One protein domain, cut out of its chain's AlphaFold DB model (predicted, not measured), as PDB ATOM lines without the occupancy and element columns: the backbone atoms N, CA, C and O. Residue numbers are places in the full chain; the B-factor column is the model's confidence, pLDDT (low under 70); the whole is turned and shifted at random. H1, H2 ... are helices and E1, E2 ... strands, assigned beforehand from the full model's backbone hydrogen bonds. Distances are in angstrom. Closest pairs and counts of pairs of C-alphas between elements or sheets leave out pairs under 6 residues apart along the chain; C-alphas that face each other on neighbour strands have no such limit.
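This is residues 13 to 104 and 136 to 149 of the 194 residues of the protein "Transposon Tn7 transposition protein TnsE" of Psychrobacter sp. JCM 18901 (UniProt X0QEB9). At one end a small three-stranded sheet has helix H4 crossing one of its faces; from H4 the chain turns a corner into the long helix H5, which leads away to the two-strand hairpin E3 and E4 at the far end. After this hairpin, residues 95 to 104 fold back along H5 as a stretch with no named element. The printed part has 106 residues with six named helices and five named strands, in the order H1 H2 E1 E2 H3 H4 H5 E3 E4 E5 H6; the class is mixed, helices and strands. The larger sheet has the order E1 E2 E5 and is mixed, while E3 and E4 are antiparallel. The whole is only just compact, close to loose, with a radius of gyration of the C-alphas of 15.5 A, and only just elongated, spanning 51 by 34 by 21 A.

H1 is residues 13 to 16, with C-alpha 13 at (-42.888, 279.416, -6.043), and H2 is residues 23 to 27. E1, residues 28 to 33, is 15.7 A long, and E2, residues 37 to 42, is 16.1 A long. H3 is residues 50 to 53. H4, residues 56 to 67, is 16.2 A long. H5, residues 69 to 85, is 23.6 A long, with a kink of 31 degrees near residue 76, and ends with C-alpha 85 at (-28.409, 283.301, -23.265). E3 is residues 87 to 89 and E4 residues 92 to 94. E5, residues 140 to 145, is 16.8 A long, and H6, residues 146 to 149, ends with C-alpha 149 at (-63.475, 281.351, 0.278).

E2 is the inner strand, antiparallel to E1 in a hairpin, with N 31 and O 39 at 2.9 A, and parallel to E5, with N 40 and O 142 at 2.8 A. H4 is on this sheet at a height of 8.8 A, two layers with the helix on one face, and runs across the strands, at 87 degrees to E5 on the local plane. H4 and H5 touch only at the corner, closest at the C-alphas of Ile 65 and Arg 72, 4.8 A, and are about perpendicular at 79 degrees. H3 and H4 only just touch, only at the corner, with 3 pairs of C-alphas within 8 A, the closest those of Phe 53 and Arg 59, 5.7 A. H3 and H6 are close but not clearly touching, with the C-alphas of Ile 50 and Lys 147 closest at 7.4 A. H1 and H4 are near each other, with 6 pairs of C-alphas within 10 A, as are H2 and H5, with 5. In the hairpin E3 and E4, N 87 and O 94 are 2.9 A apart. Every O i to N i+4 pair is within hydrogen-bond range in H2 and H4, and 11 of 13 are in H5; H1, H3 and H6 are too short for such a pair.

The C-alphas farthest apart, those of Asp 35 and Glu 90, are 54.5 A apart, and residues 88 to 93 stand free. Residues 105 to 135 are cut out, with C-alphas 104 and 136 12.7 A apart across the cut; of the links that are printed whole, none is long. The mean pLDDT of the printed part is 88.3, and residues 136 and 149 are under 70.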
ATOM      1  N   TYR A  13     -42.066 279.074  -4.881       89.31
ATOM      2  CA  TYR A  13     -42.888 279.416  -6.043       89.31
ATOM      3  C   TYR A  13     -42.168 280.391  -6.990       89.31
ATOM      4  O   TYR A  13     -42.141 280.165  -8.201       89.31
ATOM      5  N   LEU A  14     -41.545 281.448  -6.457       90.25
ATOM      6  CA  LEU A  14     -40.774 282.390  -7.276       90.25
ATOM      7  C   LEU A  14     -39.527 281.725  -7.858       90.25
ATOM      8  O   LEU A  14     -39.175 281.993  -9.005       90.25
ATOM      9  N   ALA A  15     -38.883 280.845  -7.094       88.31
ATOM     10  CA  ALA A  15     -37.720 280.092  -7.534       88.31
ATOM     11  C   ALA A  15     -38.034 279.211  -8.742       88.31
ATOM     12  O   ALA A  15     -37.363 279.271  -9.771       88.31
ATOM     13  N   ARG A  16     -39.092 278.414  -8.613       88.88
ATOM     14  CA  ARG A  16     -39.513 277.428  -9.599       88.88
ATOM     15  C   ARG A  16     -39.939 278.063 -10.917       88.88
ATOM     16  O   ARG A  16     -39.677 277.497 -11.972       88.88
ATOM     17  N   ASN A  17     -40.585 279.226 -10.853       91.81
ATOM     18  CA  ASN A  17     -41.186 279.864 -12.019       91.81
ATOM     19  C   ASN A  17     -40.378 281.057 -12.566       91.81
ATOM     20  O   ASN A  17     -40.859 281.762 -13.446       91.81
ATOM     21  N   CYS A  18     -39.149 281.291 -12.090       91.88
ATOM     22  CA  CYS A  18     -38.358 282.469 -12.478       91.88
ATOM     23  C   CYS A  18     -37.966 282.534 -13.966       91.88
ATOM     24  O   CYS A  18     -37.638 283.607 -14.460       91.88
ATOM     25  N   ILE A  19     -38.025 281.409 -14.684       92.88
ATOM     26  CA  ILE A  19     -37.768 281.328 -16.131       92.88
ATOM     27  C   ILE A  19     -39.051 281.387 -16.981       92.88
ATOM     28  O   ILE A  19     -38.976 281.344 -18.208       92.88
ATOM     29  N   ASP A  20     -40.231 281.465 -16.356       93.31
ATOM     30  CA  ASP A  20     -41.519 281.567 -17.049       93.31
ATOM     31  C   ASP A  20     -41.843 283.036 -17.344       93.31
ATOM     32  O   ASP A  20     -42.297 283.802 -16.486       93.31
ATOM     33  N   GLN A  21     -41.585 283.441 -18.588       92.62
ATOM     34  CA  GLN A  21     -41.806 284.812 -19.020       92.62
ATOM     35  C   GLN A  21     -43.292 285.197 -18.906       92.62
ATOM     36  O   GLN A  21     -44.189 284.551 -19.450       92.62
ATOM     37  N   GLY A  22     -43.557 286.304 -18.209       91.56
ATOM     38  CA  GLY A  22     -44.909 286.840 -18.042       91.56
ATOM     39  C   GLY A  22     -45.777 286.105 -17.015       91.56
ATOM     40  O   GLY A  22     -46.964 286.425 -16.906       91.56
ATOM     41  N   LEU A  23     -45.214 285.173 -16.232       94.31
ATOM     42  CA  LEU A  23     -45.910 284.472 -15.145       94.31
ATOM     43  C   LEU A  23     -46.684 285.429 -14.227       94.31
ATOM     44  O   LEU A  23     -47.875 285.233 -13.992       94.31
ATOM     45  N   LEU A  24     -46.024 286.481 -13.729       94.50
ATOM     46  CA  LEU A  24     -46.622 287.391 -12.750       94.50
ATOM     47  C   LEU A  24     -47.861 288.106 -13.312       94.50
ATOM     48  O   LEU A  24     -48.868 288.229 -12.622       94.50
ATOM     49  N   SER A  25     -47.828 288.518 -14.582       94.56
ATOM     50  CA  SER A  25     -48.990 289.112 -15.263       94.56
ATOM     51  C   SER A  25     -50.117 288.110 -15.506       94.56
ATOM     52  O   SER A  25     -51.279 288.497 -15.588       94.56
ATOM     53  N   ARG A  26     -49.781 286.826 -15.664       95.00
ATOM     54  CA  ARG A  26     -50.744 285.758 -15.949       95.00
ATOM     55  C   ARG A  26     -51.447 285.249 -14.696       95.00
ATOM     56  O   ARG A  26     -52.581 284.786 -14.786       95.00
ATOM     57  N   GLU A  27     -50.784 285.314 -13.547       95.06
ATOM     58  CA  GLU A  27     -51.305 284.788 -12.284       95.06
ATOM     59  C   GLU A  27     -51.858 285.863 -11.339       95.06
ATOM     60  O   GLU A  27     -52.655 285.534 -10.456       95.06
ATOM     61  N   PHE A  28     -51.499 287.137 -11.529       95.38
ATOM     62  CA  PHE A  28     -51.900 288.220 -10.634       95.38
ATOM     63  C   PHE A  28     -52.464 289.427 -11.379       95.38
ATOM     64  O   PHE A  28     -51.943 289.867 -12.402       95.38
ATOM     65  N   TRP A  29     -53.500 290.018 -10.791       94.19
ATOM     66  CA  TRP A  29     -54.066 291.291 -11.214       94.19
ATOM     67  C   TRP A  29     -54.009 292.302 -10.067       94.19
ATOM     68  O   TRP A  29     -54.587 292.085  -8.999       94.19
ATOM     69  N   ILE A  30     -53.312 293.413 -10.284       93.75
ATOM     70  CA  ILE A  30     -53.102 294.456  -9.277       93.75
ATOM     71  C   ILE A  30     -54.164 295.535  -9.460       93.75
ATOM     72  O   ILE A  30     -54.357 296.046 -10.561       93.75
ATOM     73  N   GLN A  31     -54.853 295.872  -8.376       92.06
ATOM     74  CA  GLN A  31     -55.875 296.905  -8.349       92.06
ATOM     75  C   GLN A  31     -55.552 297.930  -7.264       92.06
ATOM     76  O   GLN A  31     -55.526 297.593  -6.078       92.06
ATOM     77  N   ASP A  32     -55.376 299.184  -7.666       89.12
ATOM     78  CA  ASP A  32     -55.282 300.303  -6.731       89.12
ATOM     79  C   ASP A  32     -56.657 300.566  -6.095       89.12
ATOM     80  O   ASP A  32     -57.690 300.593  -6.772       89.12
ATOM     81  N   ILE A  33     -56.674 300.735  -4.775       86.06
ATOM     82  CA  ILE A  33     -57.853 301.079  -3.973       86.06
ATOM     83  C   ILE A  33     -57.630 302.467  -3.350       86.06
ATOM     84  O   ILE A  33     -56.528 303.012  -3.349       86.06
ATOM     85  N   GLN A  34     -58.701 303.063  -2.829       84.06
ATOM     86  CA  GLN A  34     -58.643 304.260  -1.990       84.06
ATOM     87  C   GLN A  34     -57.679 304.088  -0.798       84.06
ATOM     88  O   GLN A  34     -57.440 302.975  -0.331       84.06
ATOM     89  N   ASP A  35     -57.171 305.217  -0.300       80.81
ATOM     90  CA  ASP A  35     -56.337 305.320   0.905       80.81
ATOM     91  C   ASP A  35     -54.996 304.569   0.847       80.81
ATOM     92  O   ASP A  35     -54.658 303.825   1.770       80.81
ATOM     93  N   ASP A  36     -54.214 304.773  -0.223       82.19
ATOM     94  CA  ASP A  36     -52.851 304.219  -0.357       82.19
ATOM     95  C   ASP A  36     -52.821 302.706  -0.077       82.19
ATOM     96  O   ASP A  36     -52.040 302.180   0.724       82.19
ATOM     97  N   SER A  37     -53.792 302.018  -0.679       87.00
ATOM     98  CA  SER A  37     -54.029 300.597  -0.495       87.00
ATOM     99  C   SER A  37     -54.077 299.903  -1.845       87.00
ATOM    100  O   SER A  37     -54.699 300.391  -2.784       87.00
ATOM    101  N   VAL A  38     -53.470 298.725  -1.928       90.75
ATOM    102  CA  VAL A  38     -53.471 297.901  -3.140       90.75
ATOM    103  C   VAL A  38     -54.091 296.544  -2.848       90.75
ATOM    104  O   VAL A  38     -53.835 295.932  -1.807       90.75
ATOM    105  N   LEU A  39     -54.905 296.060  -3.782       91.62
ATOM    106  CA  LEU A  39     -55.432 294.704  -3.796       91.62
ATOM    107  C   LEU A  39     -54.760 293.885  -4.890       91.62
ATOM    108  O   LEU A  39     -54.911 294.147  -6.082       91.62
ATOM    109  N   VAL A  40     -54.060 292.844  -4.463       93.56
ATOM    110  CA  VAL A  40     -53.509 291.814  -5.334       93.56
ATOM    111  C   VAL A  40     -54.550 290.711  -5.488       93.56
ATOM    112  O   VAL A  40     -54.837 289.966  -4.548       93.56
ATOM    113  N   ASN A  41     -55.118 290.600  -6.682       93.44
ATOM    114  CA  ASN A  41     -56.036 289.530  -7.046       93.44
ATOM    115  C   ASN A  41     -55.233 288.355  -7.608       93.44
ATOM    116  O   ASN A  41     -54.618 288.457  -8.665       93.44
ATOM    117  N   VAL A  42     -55.252 287.237  -6.895       93.38
ATOM    118  CA  VAL A  42     -54.639 285.967  -7.281       93.38
ATOM    119  C   VAL A  42     -55.632 285.224  -8.162       93.38
ATOM    120  O   VAL A  42     -56.696 284.797  -7.697       93.38
ATOM    121  N   LEU A  43     -55.298 285.089  -9.441       92.19
ATOM    122  CA  LEU A  43     -56.190 284.510 -10.435       92.19
ATOM    123  C   LEU A  43     -56.354 282.996 -10.209       92.19
ATOM    124  O   LEU A  43     -55.439 282.345  -9.695       92.19
ATOM    125  N   PRO A  44     -57.493 282.386 -10.597       86.94
ATOM    126  CA  PRO A  44     -57.748 280.960 -10.358       86.94
ATOM    127  C   PRO A  44     -56.675 280.024 -10.932       86.94
ATOM    128  O   PRO A  44     -56.372 278.992 -10.327       86.94
ATOM    129  N   ILE A  45     -56.073 280.423 -12.059       87.62
ATOM    130  CA  ILE A  45     -54.988 279.710 -12.744       87.62
ATOM    131  C   ILE A  45     -53.672 279.696 -11.954       87.62
ATOM    132  O   ILE A  45     -52.794 278.904 -12.276       87.62
ATOM    133  N   SER A  46     -53.535 280.531 -10.918       90.19
ATOM    134  CA  SER A  46     -52.285 280.644 -10.178       90.19
ATOM    135  C   SER A  46     -51.858 279.316  -9.556       90.19
ATOM    136  O   SER A  46     -52.651 278.647  -8.875       90.19
ATOM    137  N   SER A  47     -50.592 278.971  -9.774       89.12
ATOM    138  CA  SER A  47     -49.925 277.802  -9.202       89.12
ATOM    139  C   SER A  47     -49.422 278.033  -7.770       89.12
ATOM    140  O   SER A  47     -49.014 277.078  -7.110       89.12
ATOM    141  N   LEU A  48     -49.513 279.265  -7.252       87.31
ATOM    142  CA  LEU A  48     -49.094 279.624  -5.899       87.31
ATOM    143  C   LEU A  48     -49.941 278.896  -4.829       87.31
ATOM    144  O   LEU A  48     -51.173 279.047  -4.805       87.31
ATOM    145  N   PRO A  49     -49.319 278.130  -3.910       85.31
ATOM    146  CA  PRO A  49     -50.035 277.475  -2.823       85.31
ATOM    147  C   PRO A  49     -50.700 278.475  -1.868       85.31
ATOM    148  O   PRO A  49     -50.110 279.475  -1.470       85.31
ATOM    149  N   ILE A  50     -51.914 278.160  -1.405       82.06
ATOM    150  CA  ILE A  50     -52.648 279.008  -0.445       82.06
ATOM    151  C   ILE A  50     -51.848 279.210   0.852       82.06
ATOM    152  O   ILE A  50     -51.844 280.303   1.411       82.06
ATOM    153  N   LYS A  51     -51.130 278.173   1.303       81.25
ATOM    154  CA  LYS A  51     -50.291 278.216   2.511       81.25
ATOM    155  C   LYS A  51     -49.179 279.264   2.433       81.25
ATOM    156  O   LYS A  51     -48.791 279.805   3.462       81.25
ATOM    157  N   SER A  52     -48.707 279.613   1.235       80.50
ATOM    158  CA  SER A  52     -47.712 280.678   1.057       80.50
ATOM    159  C   SER A  52     -48.235 282.042   1.521       80.50
ATOM    160  O   SER A  52     -47.463 282.912   1.918       80.50
ATOM    161  N   PHE A  53     -49.561 282.221   1.556       83.00
ATOM    162  CA  PHE A  53     -50.194 283.405   2.127       83.00
ATOM    163  C   PHE A  53     -50.330 283.363   3.648       83.00
ATOM    164  O   PHE A  53     -50.823 284.334   4.202       83.00
ATOM    165  N   GLU A  54     -49.913 282.313   4.354       81.75
ATOM    166  CA  GLU A  54     -49.888 282.297   5.827       81.75
ATOM    167  C   GLU A  54     -48.580 282.901   6.364       81.75
ATOM    168  O   GLU A  54     -48.584 283.574   7.398       81.75
ATOM    169  N   ASN A  55     -47.488 282.800   5.600       83.56
ATOM    170  CA  ASN A  55     -46.188 283.377   5.935       83.56
ATOM    171  C   ASN A  55     -46.125 284.878   5.582       83.56
ATOM    172  O   ASN A  55     -46.229 285.277   4.420       83.56
ATOM    173  N   GLU A  56     -45.935 285.734   6.590       80.56
ATOM    174  CA  GLU A  56     -45.863 287.190   6.404       80.56
ATOM    175  C   GLU A  56     -44.679 287.629   5.536       80.56
ATOM    176  O   GLU A  56     -44.840 288.500   4.680       80.56
ATOM    177  N   GLY A  57     -43.514 287.002   5.710       80.88
ATOM    178  CA  GLY A  57     -42.322 287.291   4.918       80.88
ATOM    179  C   GLY A  57     -42.542 286.987   3.439       80.88
ATOM    180  O   GLY A  57     -42.252 287.829   2.589       80.88
ATOM    181  N   GLN A  58     -43.142 285.835   3.128       83.69
ATOM    182  CA  GLN A  58     -43.475 285.464   1.751       83.69
ATOM    183  C   GLN A  58     -44.520 286.405   1.140       83.69
ATOM    184  O   GLN A  58     -44.335 286.859   0.011       83.69
ATOM    185  N   ARG A  59     -45.580 286.761   1.887       87.19
ATOM    186  CA  ARG A  59     -46.577 287.750   1.434       87.19
ATOM    187  C   ARG A  59     -45.937 289.099   1.131       87.19
ATOM    188  O   ARG A  59     -46.256 289.706   0.112       87.19
ATOM    189  N   ARG A  60     -45.048 289.571   2.007       86.12
ATOM    190  CA  ARG A  60     -44.365 290.860   1.856       86.12
ATOM    191  C   ARG A  60     -43.413 290.860   0.664       86.12
ATOM    192  O   ARG A  60     -43.424 291.820  -0.102       86.12
ATOM    193  N   LEU A  61     -42.636 289.791   0.486       86.94
ATOM    194  CA  LEU A  61     -41.748 289.622  -0.665       86.94
ATOM    195  C   LEU A  61     -42.541 289.603  -1.977       86.94
ATOM    196  O   LEU A  61     -42.219 290.347  -2.900       86.94
ATOM    197  N   LEU A  62     -43.611 288.804  -2.038       90.50
ATOM    198  CA  LEU A  62     -44.477 288.722  -3.213       90.50
ATOM    199  C   LEU A  62     -45.141 290.072  -3.519       90.50
ATOM    200  O   LEU A  62     -45.135 290.511  -4.662       90.50
ATOM    201  N   ALA A  63     -45.675 290.755  -2.503       90.31
ATOM    202  CA  ALA A  63     -46.264 292.085  -2.658       90.31
ATOM    203  C   ALA A  63     -45.259 293.093  -3.226       90.31
ATOM    204  O   ALA A  63     -45.588 293.834  -4.148       90.31
ATOM    205  N   TRP A  64     -44.031 293.098  -2.700       89.31
ATOM    206  CA  TRP A  64     -42.967 293.971  -3.185       89.31
ATOM    207  C   TRP A  64     -42.650 293.720  -4.656       89.31
ATOM    208  O   TRP A  64     -42.679 294.663  -5.438       89.31
ATOM    209  N   ILE A  65     -42.448 292.462  -5.052       91.50
ATOM    210  CA  ILE A  65     -42.141 292.104  -6.445       91.50
ATOM    211  C   ILE A  65     -43.296 292.443  -7.389       91.50
ATOM    212  O   ILE A  65     -43.059 292.830  -8.525       91.50
ATOM    213  N   LEU A  66     -44.549 292.304  -6.952       92.50
ATOM    214  CA  LEU A  66     -45.701 292.609  -7.801       92.50
ATOM    215  C   LEU A  66     -45.902 294.117  -8.001       92.50
ATOM    216  O   LEU A  66     -46.241 294.542  -9.105       92.50
ATOM    217  N   ILE A  67     -45.712 294.914  -6.946       91.19
ATOM    218  CA  ILE A  67     -46.086 296.336  -6.913       91.19
ATOM    219  C   ILE A  67     -44.920 297.245  -7.313       91.19
ATOM    220  O   ILE A  67     -45.101 298.201  -8.071       91.19
ATOM    221  N   ASP A  68     -43.719 296.969  -6.808       89.00
ATOM    222  CA  ASP A  68     -42.548 297.786  -7.085       89.00
ATOM    223  C   ASP A  68     -42.020 297.467  -8.488       89.00
ATOM    224  O   ASP A  68     -41.506 296.383  -8.754       89.00
ATOM    225  N   LYS A  69     -42.145 298.430  -9.409       89.19
ATOM    226  CA  LYS A  69     -41.763 298.251 -10.821       89.19
ATOM    227  C   LYS A  69     -40.303 297.841 -10.994       89.19
ATOM    228  O   LYS A  69     -39.972 297.150 -11.951       89.19
ATOM    229  N   ASN A  70     -39.435 298.292 -10.099       87.56
ATOM    230  CA  ASN A  70     -38.009 298.051 -10.179       87.56
ATOM    231  C   ASN A  70     -37.660 296.646  -9.669       87.56
ATOM    232  O   ASN A  70     -36.908 295.917 -10.316       87.56
ATOM    233  N   ALA A  71     -38.280 296.230  -8.562       88.69
ATOM    234  CA  ALA A  71     -38.210 294.851  -8.084       88.69
ATOM    235  C   ALA A  71     -38.785 293.868  -9.112       88.69
ATOM    236  O   ALA A  71     -38.181 292.832  -9.394       88.69
ATOM    237  N   ARG A  72     -39.923 294.228  -9.714       92.00
ATOM    238  CA  ARG A  72     -40.583 293.435 -10.748       92.00
ATOM    239  C   ARG A  72     -39.702 293.243 -11.971       92.00
ATOM    240  O   ARG A  72     -39.478 292.109 -12.377       92.00
ATOM    241  N   PHE A  73     -39.178 294.343 -12.512       92.06
ATOM    242  CA  PHE A  73     -38.244 294.321 -13.633       92.06
ATOM    243  C   PHE A  73     -37.041 293.423 -13.332       92.06
ATOM    244  O   PHE A  73     -36.645 292.611 -14.161       92.06
ATOM    245  N   SER A  74     -36.495 293.524 -12.118       91.88
ATOM    246  CA  SER A  74     -35.374 292.691 -11.705       91.88
ATOM    247  C   SER A  74     -35.700 291.197 -11.748       91.88
ATOM    248  O   SER A  74     -34.940 290.423 -12.329       91.88
ATOM    249  N   TYR A  75     -36.849 290.797 -11.204       93.12
ATOM    250  CA  TYR A  75     -37.290 289.405 -11.231       93.12
ATOM    251  C   TYR A  75     -37.616 288.916 -12.653       93.12
ATOM    252  O   TYR A  75     -37.146 287.858 -13.058       93.12
ATOM    253  N   GLU A  76     -38.375 289.687 -13.437       94.50
ATOM    254  CA  GLU A  76     -38.773 289.302 -14.801       94.50
ATOM    255  C   GLU A  76     -37.573 289.222 -15.761       94.50
ATOM    256  O   GLU A  76     -37.571 288.387 -16.667       94.50
ATOM    257  N   SER A  77     -36.499 289.978 -15.499       95.06
ATOM    258  CA  SER A  77     -35.256 289.890 -16.276       95.06
ATOM    259  C   SER A  77     -34.579 288.514 -16.207       95.06
ATOM    260  O   SER A  77     -33.771 288.196 -17.073       95.06
ATOM    261  N   ILE A  78     -34.890 287.676 -15.207       94.81
ATOM    262  CA  ILE A  78     -34.368 286.302 -15.121       94.81
ATOM    263  C   ILE A  78     -34.802 285.506 -16.359       94.81
ATOM    264  O   ILE A  78     -33.964 284.909 -17.035       94.81
ATOM    265  N   ALA A  79     -36.100 285.528 -16.674       94.75
ATOM    266  CA  ALA A  79     -36.652 284.825 -17.826       94.75
ATOM    267  C   ALA A  79     -36.143 285.420 -19.147       94.75
ATOM    268  O   ALA A  79     -35.830 284.671 -20.068       94.75
ATOM    269  N   GLU A  80     -36.017 286.749 -19.227       94.38
ATOM    270  CA  GLU A  80     -35.471 287.434 -20.406       94.38
ATOM    271  C   GLU A  80     -34.026 286.999 -20.689       94.38
ATOM    272  O   GLU A  80     -33.741 286.491 -21.771       94.38
ATOM    273  N   ASN A  81     -33.135 287.091 -19.692       94.31
ATOM    274  CA  ASN A  81     -31.742 286.659 -19.841       94.31
ATOM    275  C   ASN A  81     -31.650 285.150 -20.129       94.31
ATOM    276  O   ASN A  81     -30.819 284.733 -20.930       94.31
ATOM    277  N   PHE A  82     -32.504 284.319 -19.516       93.81
ATOM    278  CA  PHE A  82     -32.535 282.885 -19.810       93.81
ATOM    279  C   PHE A  82     -32.846 282.617 -21.284       93.81
ATOM    280  O   PHE A  82     -32.130 281.855 -21.926       93.81
ATOM    281  N   ILE A  83     -33.886 283.251 -21.831       92.88
ATOM    282  CA  ILE A  83     -34.285 283.074 -23.234       92.88
ATOM    283  C   ILE A  83     -33.169 283.523 -24.185       92.88
ATOM    284  O   ILE A  83     -32.930 282.863 -25.195       92.88
ATOM    285  N   GLU A  84     -32.484 284.622 -23.869       93.50
ATOM    286  CA  GLU A  84     -31.427 285.187 -24.714       93.50
ATOM    287  C   GLU A  84     -30.111 284.397 -24.671       93.50
ATOM    288  O   GLU A  84     -29.404 284.317 -25.677       93.50
ATOM    289  N   GLU A  85     -29.757 283.825 -23.520       94.06
ATOM    290  CA  GLU A  85     -28.409 283.301 -23.265       94.06
ATOM    291  C   GLU A  85     -28.337 281.776 -23.154       94.06
ATOM    292  O   GLU A  85     -27.236 281.218 -23.079       94.06
ATOM    293  N   VAL A  86     -29.480 281.082 -23.088       93.94
ATOM    294  CA  VAL A  86     -29.491 279.624 -22.947       93.94
ATOM    295  C   VAL A  86     -28.799 278.961 -24.136       93.94
ATOM    296  O   VAL A  86     -29.125 279.181 -25.300       93.94
ATOM    297  N   GLN A  87     -27.837 278.098 -23.828       92.25
ATOM    298  CA  GLN A  87     -27.191 277.242 -24.811       92.25
ATOM    299  C   GLN A  87     -27.879 275.882 -24.788       92.25
ATOM    300  O   GLN A  87     -27.880 275.191 -23.765       92.25
ATOM    301  N   GLU A  88     -28.478 275.508 -25.913       90.94
ATOM    302  CA  GLU A  88     -29.175 274.238 -26.081       90.94
ATOM    303  C   GLU A  88     -28.338 273.287 -26.945       90.94
ATOM    304  O   GLU A  88     -27.857 273.632 -28.022       90.94
ATOM    305  N   THR A  89     -28.150 272.079 -26.432       87.62
ATOM    306  CA  THR A  89     -27.629 270.913 -27.157       87.62
ATOM    307  C   THR A  89     -28.716 269.838 -27.153       87.62
ATOM    308  O   THR A  89     -29.660 269.961 -26.375       87.62
ATOM    309  N   GLU A  90     -28.592 268.781 -27.961       85.50
ATOM    310  CA  GLU A  90     -29.624 267.725 -28.048       85.50
ATOM    311  C   GLU A  90     -30.017 267.135 -26.678       85.50
ATOM    312  O   GLU A  90     -31.190 266.845 -26.458       85.50
ATOM    313  N   ASP A  91     -29.073 267.050 -25.732       88.12
ATOM    314  CA  ASP A  91     -29.287 266.388 -24.438       88.12
ATOM    315  C   ASP A  91     -29.429 267.340 -23.239       88.12
ATOM    316  O   ASP A  91     -29.788 266.909 -22.139       88.12
ATOM    317  N   LYS A  92     -29.090 268.628 -23.388       88.88
ATOM    318  CA  LYS A  92     -29.072 269.564 -22.252       88.88
ATOM    319  C   LYS A  92     -29.228 271.025 -22.647       88.88
ATOM    320  O   LYS A  92     -28.733 271.473 -23.682       88.88
ATOM    321  N   LYS A  93     -29.808 271.777 -21.709       88.88
ATOM    322  CA  LYS A  93     -29.772 273.239 -21.647       88.88
ATOM    323  C   LYS A  93     -28.776 273.676 -20.587       88.88
ATOM    324  O   LYS A  93     -28.822 273.190 -19.457       88.88
ATOM    325  N   THR A  94     -27.889 274.593 -20.942       90.25
ATOM    326  CA  THR A  94     -26.948 275.214 -20.009       90.25
ATOM    327  C   THR A  94     -27.111 276.718 -20.046       90.25
ATOM    328  O   THR A  94     -27.120 277.320 -21.116       90.25
ATOM    329  N   TRP A  95     -27.222 277.321 -18.869       91.06
ATOM    330  CA  TRP A  95     -27.339 278.761 -18.710       91.06
ATOM    331  C   TRP A  95     -26.642 279.191 -17.422       91.06
ATOM    332  O   TRP A  95     -26.735 278.511 -16.396       91.06
ATOM    333  N   HIS A  96     -25.934 280.315 -17.483       89.00
ATOM    334  CA  HIS A  96     -25.390 280.962 -16.300       89.00
ATOM    335  C   HIS A  96     -26.457 281.877 -15.723       89.00
ATOM    336  O   HIS A  96     -26.824 282.856 -16.359       89.00
ATOM    337  N   PHE A  97     -26.941 281.559 -14.522       86.88
ATOM    338  CA  PHE A  97     -27.977 282.354 -13.875       86.88
ATOM    339  C   PHE A  97     -27.596 283.837 -13.838       86.88
ATOM    340  O   PHE A  97     -26.566 284.217 -13.272       86.88
ATOM    341  N   ARG A  98     -28.460 284.666 -14.422       88.56
ATOM    342  CA  ARG A  98     -28.266 286.104 -14.542       88.56
ATOM    343  C   ARG A  98     -29.591 286.826 -14.357       88.56
ATOM    344  O   ARG A  98     -30.627 286.386 -14.848       88.56
ATOM    345  N   PHE A  99     -29.532 287.956 -13.664       91.44
ATOM    346  CA  PHE A  99     -30.626 288.911 -13.589       91.44
ATOM    347  C   PHE A  99     -30.077 290.333 -13.527       91.44
ATOM    348  O   PHE A  99     -28.934 290.562 -13.126       91.44
ATOM    349  N   SER A 100     -30.900 291.292 -13.928       90.38
ATOM    350  CA  SER A 100     -30.623 292.713 -13.760       90.38
ATOM    351  C   SER A 100     -31.059 293.122 -12.353       90.38
ATOM    352  O   SER A 100     -32.249 293.019 -12.054       90.38
ATOM    353  N   PRO A 101     -30.162 293.561 -11.454       84.38
ATOM    354  CA  PRO A 101     -30.557 293.946 -10.101       84.38
ATOM    355  C   PRO A 101     -31.527 295.136 -10.123       84.38
ATOM    356  O   PRO A 101     -31.465 295.954 -11.049       84.38
ATOM    357  N   PRO A 102     -32.410 295.270  -9.114       82.50
ATOM    358  CA  PRO A 102     -33.255 296.449  -9.023       82.50
ATOM    359  C   PRO A 102     -32.348 297.677  -8.878       82.50
ATOM    360  O   PRO A 102     -31.331 297.624  -8.188       82.50
ATOM    361  N   ARG A 103     -32.696 298.792  -9.523       79.44
ATOM    362  CA  ARG A 103     -32.003 300.078  -9.374       79.44
ATOM    363  C   ARG A 103     -31.881 300.437  -7.899       79.44
ATOM    364  O   ARG A 103     -32.881 300.509  -7.187       79.44
ATOM    365  N   LEU A 104     -30.655 300.661  -7.459       73.62
ATOM    366  CA  LEU A 104     -30.337 301.035  -6.091       73.62
ATOM    367  C   LEU A 104     -30.079 302.543  -6.045       73.62
ATOM    368  O   LEU A 104     -28.958 302.993  -5.815       73.62
ATOM    369  N   ALA A 136     -41.468 301.380  -3.126       68.69
ATOM    370  CA  ALA A 136     -42.714 302.004  -3.569       68.69
ATOM    371  C   ALA A 136     -43.951 301.244  -3.049       68.69
ATOM    372  O   ALA A 136     -44.967 301.146  -3.734       68.69
ATOM    373  N   LEU A 137     -43.850 300.641  -1.859       77.19
ATOM    374  CA  LEU A 137     -44.926 299.854  -1.284       77.19
ATOM    375  C   LEU A 137     -45.976 300.779  -0.655       77.19
ATOM    376  O   LEU A 137     -45.620 301.615   0.178       77.19
ATOM    377  N   PRO A 138     -47.262 300.604  -0.996       79.75
ATOM    378  CA  PRO A 138     -48.357 301.300  -0.334       79.75
ATOM    379  C   PRO A 138     -48.438 300.875   1.136       79.75
ATOM    380  O   PRO A 138     -48.007 299.776   1.509       79.75
ATOM    381  N   LYS A 139     -49.050 301.711   1.981       78.50
ATOM    382  CA  LYS A 139     -49.231 301.409   3.413       78.50
ATOM    383  C   LYS A 139     -49.937 300.083   3.670       78.50
ATOM    384  O   LYS A 139     -49.657 299.433   4.674       78.50
ATOM    385  N   THR A 140     -50.881 299.704   2.809       84.62
ATOM    386  CA  THR A 140     -51.658 298.471   2.969       84.62
ATOM    387  C   THR A 140     -51.706 297.675   1.671       84.62
ATOM    388  O   THR A 140     -52.179 298.157   0.647       84.62
ATOM    389  N   VAL A 141     -51.296 296.408   1.734       88.56
ATOM    390  CA  VAL A 141     -51.460 295.446   0.637       88.56
ATOM    391  C   VAL A 141     -52.386 294.327   1.092       88.56
ATOM    392  O   VAL A 141     -52.153 293.691   2.120       88.56
ATOM    393  N   ARG A 142     -53.449 294.079   0.326       89.38
ATOM    394  CA  ARG A 142     -54.401 292.986   0.554       89.38
ATOM    395  C   ARG A 142     -54.270 291.959  -0.556       89.38
ATOM    396  O   ARG A 142     -54.074 292.320  -1.710       89.38
ATOM    397  N   PHE A 143     -54.437 290.688  -0.213       90.44
ATOM    398  CA  PHE A 143     -54.510 289.603  -1.185       90.44
ATOM    399  C   PHE A 143     -55.933 289.061  -1.244       90.44
ATOM    400  O   PHE A 143     -56.560 288.825  -0.211       90.44
ATOM    401  N   TYR A 144     -56.429 288.838  -2.454       89.94
ATOM    402  CA  TYR A 144     -57.703 288.183  -2.707       89.94
ATOM    403  C   TYR A 144     -57.501 286.977  -3.613       89.94
ATOM    404  O   TYR A 144     -56.817 287.058  -4.624       89.94
ATOM    405  N   SER A 145     -58.137 285.864  -3.268       87.06
ATOM    406  CA  SER A 145     -58.245 284.681  -4.113       87.06
ATOM    407  C   SER A 145     -59.607 284.049  -3.882       87.06
ATOM    408  O   SER A 145     -60.082 283.979  -2.745       87.06
ATOM    409  N   GLU A 146     -60.223 283.515  -4.934       82.88
ATOM    410  CA  GLU A 146     -61.426 282.690  -4.780       82.88
ATOM    411  C   GLU A 146     -61.151 281.442  -3.931       82.88
ATOM    412  O   GLU A 146     -62.015 281.016  -3.164       82.88
ATOM    413  N   LYS A 147     -59.912 280.932  -3.969       77.81
ATOM    414  CA  LYS A 147     -59.458 279.785  -3.174       77.81
ATOM    415  C   LYS A 147     -59.460 280.058  -1.659       77.81
ATOM    416  O   LYS A 147     -59.480 279.119  -0.873       77.81
ATOM    417  N   PHE A 148     -59.490 281.324  -1.222       75.75
ATOM    418  CA  PHE A 148     -59.616 281.667   0.203       75.75
ATOM    419  C   PHE A 148     -61.040 281.455   0.741       75.75
ATOM    420  O   PHE A 148     -61.227 281.254   1.938       75.75
ATOM    421  N   LYS A 149     -62.062 281.469  -0.128       63.62
ATOM    422  CA  LYS A 149     -63.475 281.351   0.278       63.62
ATOM    423  C   LYS A 149     -63.892 279.914   0.606       63.62
ATOM    424  O   LYS A 149     -64.868 279.714   1.325       63.62
TER     425      LYS A 149